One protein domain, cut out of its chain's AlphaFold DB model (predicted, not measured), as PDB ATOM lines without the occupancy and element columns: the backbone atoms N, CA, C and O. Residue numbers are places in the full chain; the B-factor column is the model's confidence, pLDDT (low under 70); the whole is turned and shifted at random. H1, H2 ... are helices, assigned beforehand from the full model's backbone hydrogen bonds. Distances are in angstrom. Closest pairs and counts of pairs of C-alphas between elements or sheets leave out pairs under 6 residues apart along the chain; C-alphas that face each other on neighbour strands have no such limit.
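Overview. This is residues 94 to 200 of the 203 residues of the protein "DUF1570 domain-containing protein" of Cyanothece sp. SIO1E1 (UniProt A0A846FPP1). Look for an elongated body of crossed helices: at one end H1 crosses from the first half of H3 to the end of H7, at the other end H4 and H6 cross each other, and H3 and H7 link the two ends. Little H2 packs beside the beginning of H3, and the short H5 with the long loop after it makes the far end beyond H4. The printed part has 107 residues with seven named helices, H1 to H7 in chain order, and no named strand; its class is all helix. The whole is compact, with a radius of gyration of the C-alphas of 14.6 A, and spans 47 by 29 by 24 A.

Arrangement. Start at H1, residues 94 to 104. It touches H3, residues 127 to 143, about perpendicular at 89 degrees; look at the closest C-alphas, Arg 95 and Ala 131, 4.5 A apart, where H3 takes part with residues 128 to 135 alone. Next comes H2, residues 118 to 122, which touches H3 at residues 128 to 129 alone, the closest C-alphas being Arg 121 and Phe 129, 5.8 A apart. H3 touches H4, residues 147 to 158, at a steep tilt of 67 degrees, opposite ways; C-alphas 140 and 147 are closest, 3.8 A apart. H5, residues 161 to 164, touches H4 only at the corner, and only just, with 3 pairs of C-alphas within 8 A; those of Ala 156 and Ala 162 are closest, at 5.4 A. H6, residues 176 to 182, touches H4 about perpendicular at 76 degrees, with Tyr 154 and Ala 179 closest, their C-alphas 5.2 A apart. H7, residues 187 to 199, touches H1 with residues 195 to 199 alone, at a steep tilt of 62 degrees; the C-alphas of Gly 100 and Tyr 198 are closest, at 5.1 A. H7 is close to H3 but not clearly touching, 7.0 A between the closest C-alphas, Phe 139 and Phe 194. In H1, H2, H3, H4, H6 and H7 every O i to N i+4 pair is within hydrogen-bond range; H5 is too short for one.

Along the chain. Find C-alpha 94 at (223.971, 180.124, 186.376), where H1 begins; it is 15.4 A long. H3 is 22.2 A long, H4 16.7 A and H6 10.0 A. H7 runs 17.6 A to C-alpha 199 at (229.316, 174.856, 198.470).

Size, cuts and confidence. The two C-alphas farthest apart, Gly 108 and Gln 164, are 48.1 A apart. The printed part has no cut; the long links are H1 to H2 and H5 to H6. Confidence is under 70 at residue 108 and residues 110 to 111, 119 to 124 and 161 to 173.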
ATOM      1  N   ASN A  94     225.278 180.743 186.166       87.38
ATOM      2  CA  ASN A  94     223.971 180.124 186.376       87.38
ATOM      3  C   ASN A  94     224.121 178.661 186.800       87.38
ATOM      4  O   ASN A  94     223.464 178.230 187.749       87.38
ATOM      5  N   ARG A  95     225.013 177.908 186.147       88.44
ATOM      6  CA  ARG A  95     225.300 176.508 186.499       88.44
ATOM      7  C   ARG A  95     225.988 176.403 187.854       88.44
ATOM      8  O   ARG A  95     225.590 175.572 188.664       88.44
ATOM      9  N   MET A  96     226.941 177.288 188.148       87.62
ATOM     10  CA  MET A  96     227.595 177.366 189.456       87.62
ATOM     11  C   MET A  96     226.607 177.684 190.574       87.62
ATOM     12  O   MET A  96     226.645 177.036 191.613       87.62
ATOM     13  N   THR A  97     225.708 178.652 190.382       87.00
ATOM     14  CA  THR A  97     224.672 178.976 191.371       87.00
ATOM     15  C   THR A  97     223.704 177.813 191.544       87.00
ATOM     16  O   THR A  97     223.410 177.430 192.675       87.00
ATOM     17  N   LYS A  98     223.236 177.219 190.441       87.75
ATOM     18  CA  LYS A  98     222.302 176.093 190.476       87.75
ATOM     19  C   LYS A  98     222.908 174.891 191.201       87.75
ATOM     20  O   LYS A  98     222.318 174.406 192.164       87.75
ATOM     21  N   PHE A  99     224.115 174.479 190.816       87.44
ATOM     22  CA  PHE A  99     224.815 173.383 191.477       87.44
ATOM     23  C   PHE A  99     225.226 173.733 192.912       87.44
ATOM     24  O   PHE A  99     225.063 172.915 193.807       87.44
ATOM     25  N   GLY A 100     225.681 174.958 193.176       86.25
ATOM     26  CA  GLY A 100     226.030 175.410 194.524       86.25
ATOM     27  C   GLY A 100     224.846 175.361 195.492       86.25
ATOM     28  O   GLY A 100     225.019 175.005 196.655       86.25
ATOM     29  N   ASN A 101     223.629 175.649 195.021       84.75
ATOM     30  CA  ASN A 101     222.412 175.479 195.819       84.75
ATOM     31  C   ASN A 101     222.116 173.996 196.092       84.75
ATOM     32  O   ASN A 101     221.771 173.649 197.217       84.75
ATOM     33  N   MET A 102     222.315 173.118 195.104       82.94
ATOM     34  CA  MET A 102     222.178 171.665 195.281       82.94
ATOM     35  C   MET A 102     223.217 171.110 196.270       82.94
ATOM     36  O   MET A 102     222.880 170.313 197.138       82.94
ATOM     37  N   ALA A 103     224.467 171.569 196.173       82.94
ATOM     38  CA  ALA A 103     225.593 171.142 197.002       82.94
ATOM     39  C   ALA A 103     225.512 171.633 198.456       82.94
ATOM     40  O   ALA A 103     226.172 171.081 199.332       82.94
ATOM     41  N   LYS A 104     224.722 172.675 198.739       82.56
ATOM     42  CA  LYS A 104     224.459 173.117 200.117       82.56
ATOM     43  C   LYS A 104     223.449 172.227 200.840       82.56
ATOM     44  O   LYS A 104     223.482 172.194 202.068       82.56
ATOM     45  N   GLY A 105     222.598 171.515 200.098       75.31
ATOM     46  CA  GLY A 105     221.459 170.789 200.655       75.31
ATOM     47  C   GLY A 105     220.402 171.724 201.256       75.31
ATOM     48  O   GLY A 105     220.592 172.940 201.357       75.31
ATOM     49  N   ALA A 106     219.262 171.159 201.652       74.00
ATOM     50  CA  ALA A 106     218.285 171.866 202.475       74.00
ATOM     51  C   ALA A 106     218.689 171.795 203.957       74.00
ATOM     52  O   ALA A 106     219.336 170.848 204.402       74.00
ATOM     53  N   ALA A 107     218.326 172.817 204.734       71.31
ATOM     54  CA  ALA A 107     218.650 172.858 206.156       71.31
ATOM     55  C   ALA A 107     217.980 171.688 206.897       71.31
ATOM     56  O   ALA A 107     216.760 171.565 206.869       71.31
ATOM     57  N   GLY A 108     218.783 170.866 207.580       64.25
ATOM     58  CA  GLY A 108     218.307 169.696 208.327       64.25
ATOM     59  C   GLY A 108     218.275 168.385 207.532       64.25
ATOM     60  O   GLY A 108     217.985 167.352 208.127       64.25
ATOM     61  N   GLU A 109     218.609 168.407 206.239       72.44
ATOM     62  CA  GLU A 109     218.751 167.197 205.422       72.44
ATOM     63  C   GLU A 109     220.167 166.594 205.530       72.44
ATOM     64  O   GLU A 109     221.117 167.311 205.877       72.44
ATOM     65  N   PRO A 110     220.339 165.292 205.221       68.56
ATOM     66  CA  PRO A 110     221.655 164.679 205.060       68.56
ATOM     67  C   PRO A 110     222.545 165.454 204.077       68.56
ATOM     68  O   PRO A 110     222.054 166.116 203.158       68.56
ATOM     69  N   GLU A 111     223.866 165.359 204.262       69.81
ATOM     70  CA  GLU A 111     224.823 165.974 203.338       69.81
ATOM     71  C   GLU A 111     224.567 165.455 201.914       69.81
ATOM     72  O   GLU A 111     224.407 164.246 201.726       69.81
ATOM     73  N   PRO A 112     224.461 166.340 200.908       73.69
ATOM     74  CA  PRO A 112     224.156 165.903 199.559       73.69
ATOM     75  C   PRO A 112     225.283 165.016 199.019       73.69
ATOM     76  O   PRO A 112     226.445 165.404 199.061       73.69
ATOM     77  N   GLU A 113     224.916 163.875 198.435       79.62
ATOM     78  CA  GLU A 113     225.819 162.963 197.716       79.62
ATOM     79  C   GLU A 113     225.558 163.058 196.199       79.62
ATOM     80  O   GLU A 113     224.932 162.171 195.592       79.62
ATOM     81  N   PRO A 114     225.917 164.186 195.554       78.62
ATOM     82  CA  PRO A 114     225.554 164.433 194.168       78.62
ATOM     83  C   PRO A 114     226.129 163.373 193.224       78.62
ATOM     84  O   PRO A 114     225.431 162.959 192.301       78.62
ATOM     85  N   LEU A 115     227.360 162.898 193.437       84.25
ATOM     86  CA  LEU A 115     228.002 161.957 192.517       84.25
ATOM     87  C   LEU A 115     227.398 160.555 192.619       84.25
ATOM     88  O   LEU A 115     227.276 159.868 191.608       84.25
ATOM     89  N   ARG A 116     226.952 160.147 193.813       78.94
ATOM     90  CA  ARG A 116     226.278 158.852 194.024       78.94
ATOM     91  C   ARG A 116     224.864 158.833 193.450       78.94
ATOM     92  O   ARG A 116     224.436 157.831 192.885       78.94
ATOM     93  N   THR A 117     224.158 159.959 193.534       73.06
ATOM     94  CA  THR A 117     222.780 160.109 193.030       73.06
ATOM     95  C   THR A 117     222.706 160.497 191.549       73.06
ATOM     96  O   THR A 117     221.618 160.671 191.001       73.06
ATOM     97  N   PHE A 118     223.852 160.614 190.875       77.62
ATOM     98  CA  PHE A 118     223.931 161.213 189.546       77.62
ATOM     99  C   PHE A 118     223.190 160.412 188.464       77.62
ATOM    100  O   PHE A 118     222.467 160.990 187.654       77.62
ATOM    101  N   HIS A 119     223.281 159.082 188.513       67.19
ATOM    102  CA  HIS A 119     222.602 158.183 187.571       67.19
ATOM    103  C   HIS A 119     221.071 158.307 187.621       67.19
ATOM    104  O   HIS A 119     220.400 158.118 186.613       67.19
ATOM    105  N   VAL A 120     220.500 158.662 188.780       61.28
ATOM    106  CA  VAL A 120     219.049 158.881 188.910       61.28
ATOM    107  C   VAL A 120     218.625 160.137 188.144       61.28
ATOM    108  O   VAL A 120     217.584 160.144 187.497       61.28
ATOM    109  N   ARG A 121     219.458 161.185 188.167       59.34
ATOM    110  CA  ARG A 121     219.187 162.469 187.495       59.34
ATOM    111  C   ARG A 121     219.414 162.422 185.987       59.34
ATOM    112  O   ARG A 121     218.814 163.214 185.266       59.34
ATOM    113  N   GLU A 122     220.254 161.506 185.513       65.75
ATOM    114  CA  GLU A 122     220.485 161.271 184.082       65.75
ATOM    115  C   GLU A 122     219.183 160.936 183.343       65.75
ATOM    116  O   GLU A 122     218.954 161.438 182.246       65.75
ATOM    117  N   ALA A 123     218.275 160.192 183.984       60.75
ATOM    118  CA  ALA A 123     216.971 159.856 183.416       60.75
ATOM    119  C   ALA A 123     216.039 161.071 183.228       60.75
ATOM    120  O   ALA A 123     215.070 160.985 182.473       60.75
ATOM    121  N   GLU A 124     216.307 162.191 183.904       66.44
ATOM    122  CA  GLU A 124     215.414 163.351 183.926       66.44
ATOM    123  C   GLU A 124     215.859 164.481 182.976       66.44
ATOM    124  O   GLU A 124     215.049 165.363 182.693       66.44
ATOM    125  N   LEU A 125     217.114 164.469 182.484       76.56
ATOM    126  CA  LEU A 125     217.712 165.487 181.588       76.56
ATOM    127  C   LEU A 125     217.296 166.933 181.935       76.56
ATOM    128  O   LEU A 125     216.906 167.740 181.087       76.56
ATOM    129  N   THR A 126     217.340 167.260 183.225       83.56
ATOM    130  CA  THR A 126     216.913 168.556 183.762       83.56
ATOM    131  C   THR A 126     218.056 169.562 183.759       83.56
ATOM    132  O   THR A 126     219.232 169.207 183.697       83.56
ATOM    133  N   GLY A 127     217.749 170.853 183.919       85.69
ATOM    134  CA  GLY A 127     218.797 171.867 184.089       85.69
ATOM    135  C   GLY A 127     219.731 171.587 185.284       85.69
ATOM    136  O   GLY A 127     220.853 172.075 185.308       85.69
ATOM    137  N   GLU A 128     219.265 170.844 186.291       86.31
ATOM    138  CA  GLU A 128     220.032 170.353 187.438       86.31
ATOM    139  C   GLU A 128     221.071 169.326 186.986       86.31
ATOM    140  O   GLU A 128     222.234 169.429 187.379       86.31
ATOM    141  N   PHE A 129     220.673 168.388 186.123       89.00
ATOM    142  CA  PHE A 129     221.579 167.415 185.521       89.00
ATOM    143  C   PHE A 129     222.680 168.101 184.703       89.00
ATOM    144  O   PHE A 129     223.860 167.823 184.919       89.00
ATOM    145  N   TYR A 130     222.326 169.060 183.840       91.00
ATOM    146  CA  TYR A 130     223.306 169.835 183.065       91.00
ATOM    147  C   TYR A 130     224.261 170.631 183.963       91.00
ATOM    148  O   TYR A 130     225.475 170.619 183.754       91.00
ATOM    149  N   ALA A 131     223.738 171.300 184.998       91.19
ATOM    150  CA  ALA A 131     224.558 172.066 185.935       91.19
ATOM    151  C   ALA A 131     225.543 171.171 186.699       91.19
ATOM    152  O   ALA A 131     226.710 171.528 186.850       91.19
ATOM    153  N   GLN A 132     225.090 169.999 187.146       91.94
ATOM    154  CA  GLN A 132     225.926 169.029 187.841       91.94
ATOM    155  C   GLN A 132     226.982 168.399 186.919       91.94
ATOM    156  O   GLN A 132     228.134 168.252 187.325       91.94
ATOM    157  N   SER A 133     226.617 168.075 185.675       93.56
ATOM    158  CA  SER A 133     227.523 167.504 184.663       93.56
ATOM    159  C   SER A 133     228.627 168.478 184.293       93.56
ATOM    160  O   SER A 133     229.808 168.131 184.338       93.56
ATOM    161  N   TRP A 134     228.254 169.733 184.034       94.88
ATOM    162  CA  TRP A 134     229.211 170.813 183.828       94.88
ATOM    163  C   TRP A 134     230.131 170.994 185.041       94.88
ATOM    164  O   TRP A 134     231.344 171.086 184.872       94.88
ATOM    165  N   ALA A 135     229.580 171.010 186.262       94.12
ATOM    166  CA  ALA A 135     230.369 171.208 187.475       94.12
ATOM    167  C   ALA A 135     231.414 170.098 187.655       94.12
ATOM    168  O   ALA A 135     232.571 170.390 187.952       94.12
ATOM    169  N   LEU A 136     231.038 168.835 187.430       95.12
ATOM    170  CA  LEU A 136     231.968 167.710 187.517       95.12
ATOM    171  C   LEU A 136     233.107 167.837 186.494       95.12
ATOM    172  O   LEU A 136     234.277 167.752 186.869       95.12
ATOM    173  N   VAL A 137     232.789 168.084 185.219       95.88
ATOM    174  CA  VAL A 137     233.814 168.216 184.171       95.88
ATOM    175  C   VAL A 137     234.704 169.432 184.414       95.88
ATOM    176  O   VAL A 137     235.925 169.314 184.341       95.88
ATOM    177  N   HIS A 138     234.131 170.579 184.778       95.50
ATOM    178  CA  HIS A 138     234.899 171.773 185.124       95.50
ATOM    179  C   HIS A 138     235.837 171.515 186.314       95.50
ATOM    180  O   HIS A 138     237.009 171.881 186.266       95.50
ATOM    181  N   PHE A 139     235.364 170.847 187.368       95.38
ATOM    182  CA  PHE A 139     236.196 170.504 188.520       95.38
ATOM    183  C   PHE A 139     237.362 169.590 188.141       95.38
ATOM    184  O   PHE A 139     238.493 169.838 188.557       95.38
ATOM    185  N   LEU A 140     237.113 168.573 187.312       96.56
ATOM    186  CA  LEU A 140     238.160 167.691 186.801       96.56
ATOM    187  C   LEU A 140     239.176 168.449 185.928       96.56
ATOM    188  O   LEU A 140     240.378 168.214 186.025       96.56
ATOM    189  N   MET A 141     238.711 169.373 185.091       95.69
ATOM    190  CA  MET A 141     239.561 170.083 184.135       95.69
ATOM    191  C   MET A 141     240.370 171.227 184.753       95.69
ATOM    192  O   MET A 141     241.517 171.436 184.345       95.69
ATOM    193  N   GLU A 142     239.801 171.955 185.714       94.75
ATOM    194  CA  GLU A 142     240.332 173.251 186.166       94.75
ATOM    195  C   GLU A 142     240.683 173.318 187.654       94.75
ATOM    196  O   GLU A 142     241.418 174.216 188.062       94.75
ATOM    197  N   VAL A 143     240.163 172.409 188.484       94.94
ATOM    198  CA  VAL A 143     240.225 172.572 189.946       94.94
ATOM    199  C   VAL A 143     241.001 171.450 190.620       94.94
ATOM    200  O   VAL A 143     241.921 171.710 191.395       94.94
ATOM    201  N   HIS A 144     240.637 170.197 190.358       96.75
ATOM    202  CA  HIS A 144     241.228 169.061 191.045       96.75
ATOM    203  C   HIS A 144     242.636 168.775 190.499       96.75
ATOM    204  O   HIS A 144     242.790 168.579 189.292       96.75
ATOM    205  N   PRO A 145     243.671 168.641 191.350       96.81
ATOM    206  CA  PRO A 145     245.057 168.481 190.895       96.81
ATOM    207  C   PRO A 145     245.294 167.215 190.056       96.81
ATOM    208  O   PRO A 145     246.198 167.181 189.227       96.81
ATOM    209  N   ARG A 146     244.475 166.173 190.253       96.88
ATOM    210  CA  ARG A 146     244.498 164.932 189.454       96.88
ATOM    211  C   ARG A 146     243.365 164.829 188.432       96.88
ATOM    212  O   ARG A 146     243.243 163.815 187.761       96.88
ATOM    213  N   GLY A 147     242.501 165.837 188.333       96.69
ATOM    214  CA  GLY A 147     241.234 165.701 187.614       96.69
ATOM    215  C   GLY A 147     241.395 165.428 186.114       96.69
ATOM    216  O   GLY A 147     240.682 164.593 185.566       96.69
ATOM    217  N   ARG A 148     242.393 166.038 185.461       96.75
ATOM    218  CA  ARG A 148     242.692 165.771 184.043       96.75
ATOM    219  C   ARG A 148     243.159 164.338 183.795       96.75
ATOM    220  O   ARG A 148     242.824 163.780 182.758       96.75
ATOM    221  N   TRP A 149     243.893 163.747 184.737       96.12
ATOM    222  CA  TRP A 149     244.321 162.349 184.653       96.12
ATOM    223  C   TRP A 149     243.146 161.392 184.859       96.12
ATOM    224  O   TRP A 149     242.969 160.479 184.065       96.12
ATOM    225  N   VAL A 150     242.256 161.694 185.810       95.44
ATOM    226  CA  VAL A 150     240.986 160.964 185.978       95.44
ATOM    227  C   VAL A 150     240.156 161.002 184.693       95.44
ATOM    228  O   VAL A 150     239.657 159.971 184.251       95.44
ATOM    229  N   LEU A 151     240.023 162.171 184.059       93.88
ATOM    230  CA  LEU A 151     239.273 162.294 182.809       93.88
ATOM    231  C   LEU A 151     239.962 161.565 181.647       93.88
ATOM    232  O   LEU A 151     239.286 160.938 180.833       93.88
ATOM    233  N   PHE A 152     241.294 161.632 181.577       92.81
ATOM    234  CA  PHE A 152     242.083 160.899 180.593       92.81
ATOM    235  C   PHE A 152     241.871 159.392 180.730       92.81
ATOM    236  O   PHE A 152     241.521 158.759 179.740       92.81
ATOM    237  N   ASP A 153     242.005 158.831 181.932       91.00
ATOM    238  CA  ASP A 153     241.835 157.393 182.165       91.00
ATOM    239  C   ASP A 153     240.400 156.939 181.887       91.00
ATOM    240  O   ASP A 153     240.185 155.890 181.278       91.00
ATOM    241  N   TYR A 154     239.412 157.767 182.244       90.38
ATOM    242  CA  TYR A 154     238.015 157.530 181.892       90.38
ATOM    243  C   TYR A 154     237.825 157.411 180.368       90.38
ATOM    244  O   TYR A 154     237.279 156.422 179.878       90.38
ATOM    245  N   VAL A 155     238.333 158.377 179.594       89.44
ATOM    246  CA  VAL A 155     238.238 158.375 178.123       89.44
ATOM    247  C   VAL A 155     239.080 157.261 177.488       89.44
ATOM    248  O   VAL A 155     238.645 156.619 176.527       89.44
ATOM    249  N   ALA A 156     240.275 156.996 178.013       86.94
ATOM    250  CA  ALA A 156     241.157 155.938 177.533       86.94
ATOM    251  C   ALA A 156     240.503 154.560 177.692       86.94
ATOM    252  O   ALA A 156     240.625 153.702 176.817       86.94
ATOM    253  N   HIS A 157     239.749 154.349 178.770       84.31
ATOM    254  CA  HIS A 157     239.006 153.113 178.954       84.31
ATOM    255  C   HIS A 157     237.818 153.001 177.995       84.31
ATOM    256  O   HIS A 157     237.659 151.963 177.357       84.31
ATOM    257  N   LEU A 158     237.039 154.075 177.813       82.38
ATOM    258  CA  LEU A 158     235.922 154.102 176.856       82.38
ATOM    259  C   LEU A 158     236.363 153.789 175.418       82.38
ATOM    260  O   LEU A 158     235.714 153.025 174.712       82.38
ATOM    261  N   THR A 159     237.502 154.335 175.001       80.06
ATOM    262  CA  THR A 159     238.067 154.134 173.654       80.06
ATOM    263  C   THR A 159     238.773 152.787 173.477       80.06
ATOM    264  O   THR A 159     239.272 152.486 172.393       80.06
ATOM    265  N   GLY A 160     238.879 151.975 174.534       73.56
ATOM    266  CA  GLY A 160     239.665 150.746 174.517       73.56
ATOM    267  C   GLY A 160     241.178 150.972 174.427       73.56
ATOM    268  O   GLY A 160     241.913 149.990 174.346       73.56
ATOM    269  N   LEU A 161     241.670 152.215 174.505       67.94
ATOM    270  CA  LEU A 161     243.101 152.497 174.694       67.94
ATOM    271  C   LEU A 161     243.619 151.824 175.976       67.94
ATOM    272  O   LEU A 161     244.739 151.319 176.002       67.94
ATOM    273  N   ALA A 162     242.771 151.713 177.004       59.19
ATOM    274  CA  ALA A 162     243.098 150.991 178.228       59.19
ATOM    275  C   ALA A 162     243.199 149.465 178.048       59.19
ATOM    276  O   ALA A 162     243.819 148.825 178.880       59.19
ATOM    277  N   LYS A 163     242.690 148.841 176.967       55.19
ATOM    278  CA  LYS A 163     242.903 147.390 176.732       55.19
ATOM    279  C   LYS A 163     244.378 147.023 176.505       55.19
ATOM    280  O   LYS A 163     244.713 145.846 176.564       55.19
ATOM    281  N   GLN A 164     245.251 148.002 176.251       50.72
ATOM    282  CA  GLN A 164     246.709 147.812 176.227       50.72
ATOM    283  C   GLN A 164     247.368 147.977 177.609       50.72
ATOM    284  O   GLN A 164     248.544 147.660 177.763       50.72
ATOM    285  N   LEU A 165     246.616 148.448 178.603       48.72
ATOM    286  CA  LEU A 165     247.017 148.635 179.992       48.72
ATOM    287  C   LEU A 165     246.191 147.651 180.837       48.72
ATOM    288  O   LEU A 165     245.101 147.972 181.285       48.72
ATOM    289  N   GLU A 166     246.679 146.416 180.940       54.66
ATOM    290  CA  GLU A 166     246.146 145.282 181.721       54.66
ATOM    291  C   GLU A 166     245.140 145.658 182.835       54.66
ATOM    292  O   GLU A 166     245.555 146.128 183.893       54.66
ATOM    293  N   MET A 167     243.825 145.429 182.648       54.72
ATOM    294  CA  MET A 167     242.848 145.586 183.740       54.72
ATOM    295  C   MET A 167     241.660 144.609 183.715       54.72
ATOM    296  O   MET A 167     240.871 144.559 182.769       54.72
ATOM    297  N   ASP A 168     241.517 143.917 184.852       47.12
ATOM    298  CA  ASP A 168     240.458 143.006 185.307       47.12
ATOM    299  C   ASP A 168     239.122 143.710 185.632       47.12
ATOM    300  O   ASP A 168     238.701 143.783 186.786       47.12
ATOM    301  N   ASN A 169     238.404 144.223 184.633       50.88
ATOM    302  CA  ASN A 169     236.977 144.525 184.803       50.88
ATOM    303  C   ASN A 169     236.176 143.676 183.812       50.88
ATOM    304  O   ASN A 169     236.112 143.989 182.624       50.88
ATOM    305  N   ALA A 170     235.573 142.596 184.318       46.78
ATOM    306  CA  ALA A 170     234.822 141.607 183.538       46.78
ATOM    307  C   ALA A 170     233.632 142.204 182.756       46.78
ATOM    308  O   ALA A 170     233.155 141.597 181.798       46.78
ATOM    309  N   ASP A 171     233.212 143.420 183.119       53.19
ATOM    310  CA  ASP A 171     231.989 144.050 182.626       53.19
ATOM    311  C   ASP A 171     232.271 145.133 181.564       53.19
ATOM    312  O   ASP A 171     231.351 145.617 180.910       53.19
ATOM    313  N   GLY A 172     233.538 145.533 181.380       55.44
ATOM    314  CA  GLY A 172     233.973 146.464 180.325       55.44
ATOM    315  C   GLY A 172     233.464 147.913 180.416       55.44
ATOM    316  O   GLY A 172     233.743 148.698 179.510       55.44
ATOM    317  N   VAL A 173     232.735 148.295 181.471       63.38
ATOM    318  CA  VAL A 173     232.229 149.667 181.662       63.38
ATOM    319  C   VAL A 173     233.174 150.465 182.567       63.38
ATOM    320  O   VAL A 173     233.331 150.158 183.750       63.38
ATOM    321  N   CYS A 174     233.776 151.536 182.037       72.81
ATOM    322  CA  CYS A 174     234.525 152.488 182.859       72.81
ATOM    323  C   CYS A 174     233.572 153.400 183.623       72.81
ATOM    324  O   CYS A 174     232.947 154.279 183.032       72.81
ATOM    325  N   THR A 175     233.507 153.261 184.942       86.75
ATOM    326  CA  THR A 175     232.816 154.233 185.796       86.75
ATOM    327  C   THR A 175     233.765 155.366 186.200       86.75
ATOM    328  O   THR A 175     234.989 155.211 186.167       86.75
ATOM    329  N   LEU A 176     233.216 156.508 186.633       89.56
ATOM    330  CA  LEU A 176     234.015 157.571 187.259       89.56
ATOM    331  C   LEU A 176     234.828 157.023 188.444       89.56
ATOM    332  O   LEU A 176     236.000 157.344 188.595       89.56
ATOM    333  N   GLU A 177     234.231 156.150 189.257       90.12
ATOM    334  CA  GLU A 177     234.896 155.528 190.404       90.12
ATOM    335  C   GLU A 177     236.086 154.646 189.997       90.12
ATOM    336  O   GLU A 177     237.105 154.620 190.685       90.12
ATOM    337  N   HIS A 178     235.997 153.939 188.868       88.56
ATOM    338  CA  HIS A 178     237.138 153.204 188.327       88.56
ATOM    339  C   HIS A 178     238.289 154.149 187.944       88.56
ATOM    340  O   HIS A 178     239.418 153.940 188.385       88.56
ATOM    341  N   ALA A 179     237.994 155.229 187.215       91.50
ATOM    342  CA  ALA A 179     238.996 156.227 186.839       91.50
ATOM    343  C   ALA A 179     239.601 156.953 188.059       91.50
ATOM    344  O   ALA A 179     240.801 157.224 188.100       91.50
ATOM    345  N   LEU A 180     238.803 157.219 189.098       93.94
ATOM    346  CA  LEU A 180     239.290 157.767 190.367       93.94
ATOM    347  C   LEU A 180     240.271 156.810 191.059       93.94
ATOM    348  O   LEU A 180     241.347 157.243 191.477       93.94
ATOM    349  N   ARG A 181     239.952 155.510 191.120       93.12
ATOM    350  CA  ARG A 181     240.827 154.493 191.727       93.12
ATOM    351  C   ARG A 181     242.173 154.380 191.019       93.12
ATOM    352  O   ARG A 181     243.195 154.321 191.698       93.12
ATOM    353  N   LEU A 182     242.185 154.425 189.685       91.19
ATOM    354  CA  LEU A 182     243.419 154.472 188.886       91.19
ATOM    355  C   LEU A 182     244.324 155.651 189.256       91.19
ATOM    356  O   LEU A 182     245.546 155.553 189.222       91.19
ATOM    357  N   ASN A 183     243.710 156.742 189.700       94.25
ATOM    358  CA  ASN A 183     244.384 157.959 190.125       94.25
ATOM    359  C   ASN A 183     244.599 158.035 191.642       94.25
ATOM    360  O   ASN A 183     244.896 159.114 192.166       94.25
ATOM    361  N   GLY A 184     244.454 156.914 192.359       95.25
ATOM    362  CA  GLY A 184     244.663 156.823 193.802       95.25
ATOM    363  C   GLY A 184     243.698 157.693 194.608       95.25
ATOM    364  O   GLY A 184     244.135 158.352 195.550       95.25
ATOM    365  N   LEU A 185     242.433 157.760 194.182       95.56
ATOM    366  CA  LEU A 185     241.348 158.485 194.845       95.56
ATOM    367  C   LEU A 185     240.171 157.545 195.106       95.56
ATOM    368  O   LEU A 185     239.804 156.734 194.253       95.56
ATOM    369  N   THR A 186     239.530 157.702 196.257       94.62
ATOM    370  CA  THR A 186     238.195 157.142 196.491       94.62
ATOM    371  C   THR A 186     237.112 158.116 196.026       94.62
ATOM    372  O   THR A 186     237.329 159.330 195.963       94.62
ATOM    373  N   LEU A 187     235.908 157.600 195.741       92.06
ATOM    374  CA  LEU A 187     234.761 158.450 195.410       92.06
ATOM    375  C   LEU A 187     234.453 159.448 196.536       92.06
ATOM    376  O   LEU A 187     234.204 160.615 196.258       92.06
ATOM    377  N   SER A 188     234.530 159.015 197.798       91.50
ATOM    378  CA  SER A 188     234.228 159.861 198.958       91.50
ATOM    379  C   SER A 188     235.233 161.004 199.152       91.50
ATOM    380  O   SER A 188     234.833 162.121 199.469       91.50
ATOM    381  N   GLU A 189     236.535 160.760 198.957       93.19
ATOM    382  CA  GLU A 189     237.553 161.823 199.025       93.19
ATOM    383  C   GLU A 189     237.340 162.863 197.925       93.19
ATOM    384  O   GLU A 189     237.351 164.066 198.190       93.19
ATOM    385  N   PHE A 190     237.094 162.391 196.702       94.56
ATOM    386  CA  PHE A 190     236.840 163.256 195.559       94.56
ATOM    387  C   PHE A 190     235.554 164.075 195.735       94.56
ATOM    388  O   PHE A 190     235.559 165.286 195.515       94.56
ATOM    389  N   GLU A 191     234.464 163.442 196.179       92.25
ATOM    390  CA  GLU A 191     233.178 164.102 196.426       92.25
ATOM    391  C   GLU A 191     233.292 165.174 197.514       92.25
ATOM    392  O   GLU A 191     232.746 166.267 197.360       92.25
ATOM    393  N   LYS A 192     234.076 164.924 198.569       90.88
ATOM    394  CA  LYS A 192     234.351 165.917 199.612       90.88
ATOM    395  C   LYS A 192     235.026 167.171 199.052       90.88
ATOM    396  O   LYS A 192     234.601 168.284 199.369       90.88
ATOM    397  N   ASP A 193     236.069 167.020 198.236       93.00
ATOM    398  CA  ASP A 193     236.756 168.172 197.639       93.00
ATOM    399  C   ASP A 193     235.875 168.883 196.593       93.00
ATOM    400  O   ASP A 193     235.860 170.117 196.531       93.00
ATOM    401  N   PHE A 194     235.085 168.124 195.831       92.56
ATOM    402  CA  PHE A 194     234.100 168.641 194.880       92.56
ATOM    403  C   PHE A 194     233.037 169.509 195.574       92.56
ATOM    404  O   PHE A 194     232.810 170.660 195.188       92.56
ATOM    405  N   LEU A 195     232.435 169.006 196.654       90.62
ATOM    406  CA  LEU A 195     231.454 169.740 197.453       90.62
ATOM    407  C   LEU A 195     232.071 170.951 198.153       90.62
ATOM    408  O   LEU A 195     231.450 172.016 198.183       90.62
ATOM    409  N   ALA A 196     233.291 170.840 198.684       88.94
ATOM    410  CA  ALA A 196     233.980 171.968 199.311       88.94
ATOM    411  C   ALA A 196     234.173 173.135 198.326       88.94
ATOM    412  O   ALA A 196     233.950 174.291 198.687       88.94
ATOM    413  N   HIS A 197     234.513 172.838 197.068       90.56
ATOM    414  CA  HIS A 197     234.680 173.858 196.035       90.56
ATOM    415  C   HIS A 197     233.372 174.598 195.710       90.56
ATOM    416  O   HIS A 197     233.355 175.829 195.676       90.56
ATOM    417  N   TYR A 198     232.267 173.874 195.506       89.25
ATOM    418  CA  TYR A 198     231.013 174.472 195.025       89.25
ATOM    419  C   TYR A 198     230.047 174.937 196.122       89.25
ATOM    420  O   TYR A 198     229.225 175.820 195.879       89.25
ATOM    421  N   SER A 199     230.142 174.399 197.339       83.19
ATOM    422  CA  SER A 199     229.316 174.856 198.470       83.19
ATOM    423  C   SER A 199     229.783 176.200 199.044       83.19
ATOM    424  O   SER A 199     229.031 176.858 199.768       83.19
ATOM    425  N   GLY A 200     231.013 176.624 198.726       71.56
ATOM    426  CA  GLY A 200     231.635 177.826 199.282       71.56
ATOM    427  C   GLY A 200     232.052 177.683 200.749       71.56
ATOM    428  O   GLY A 200     232.454 178.675 201.363       71.56
TER     429      GLY A 200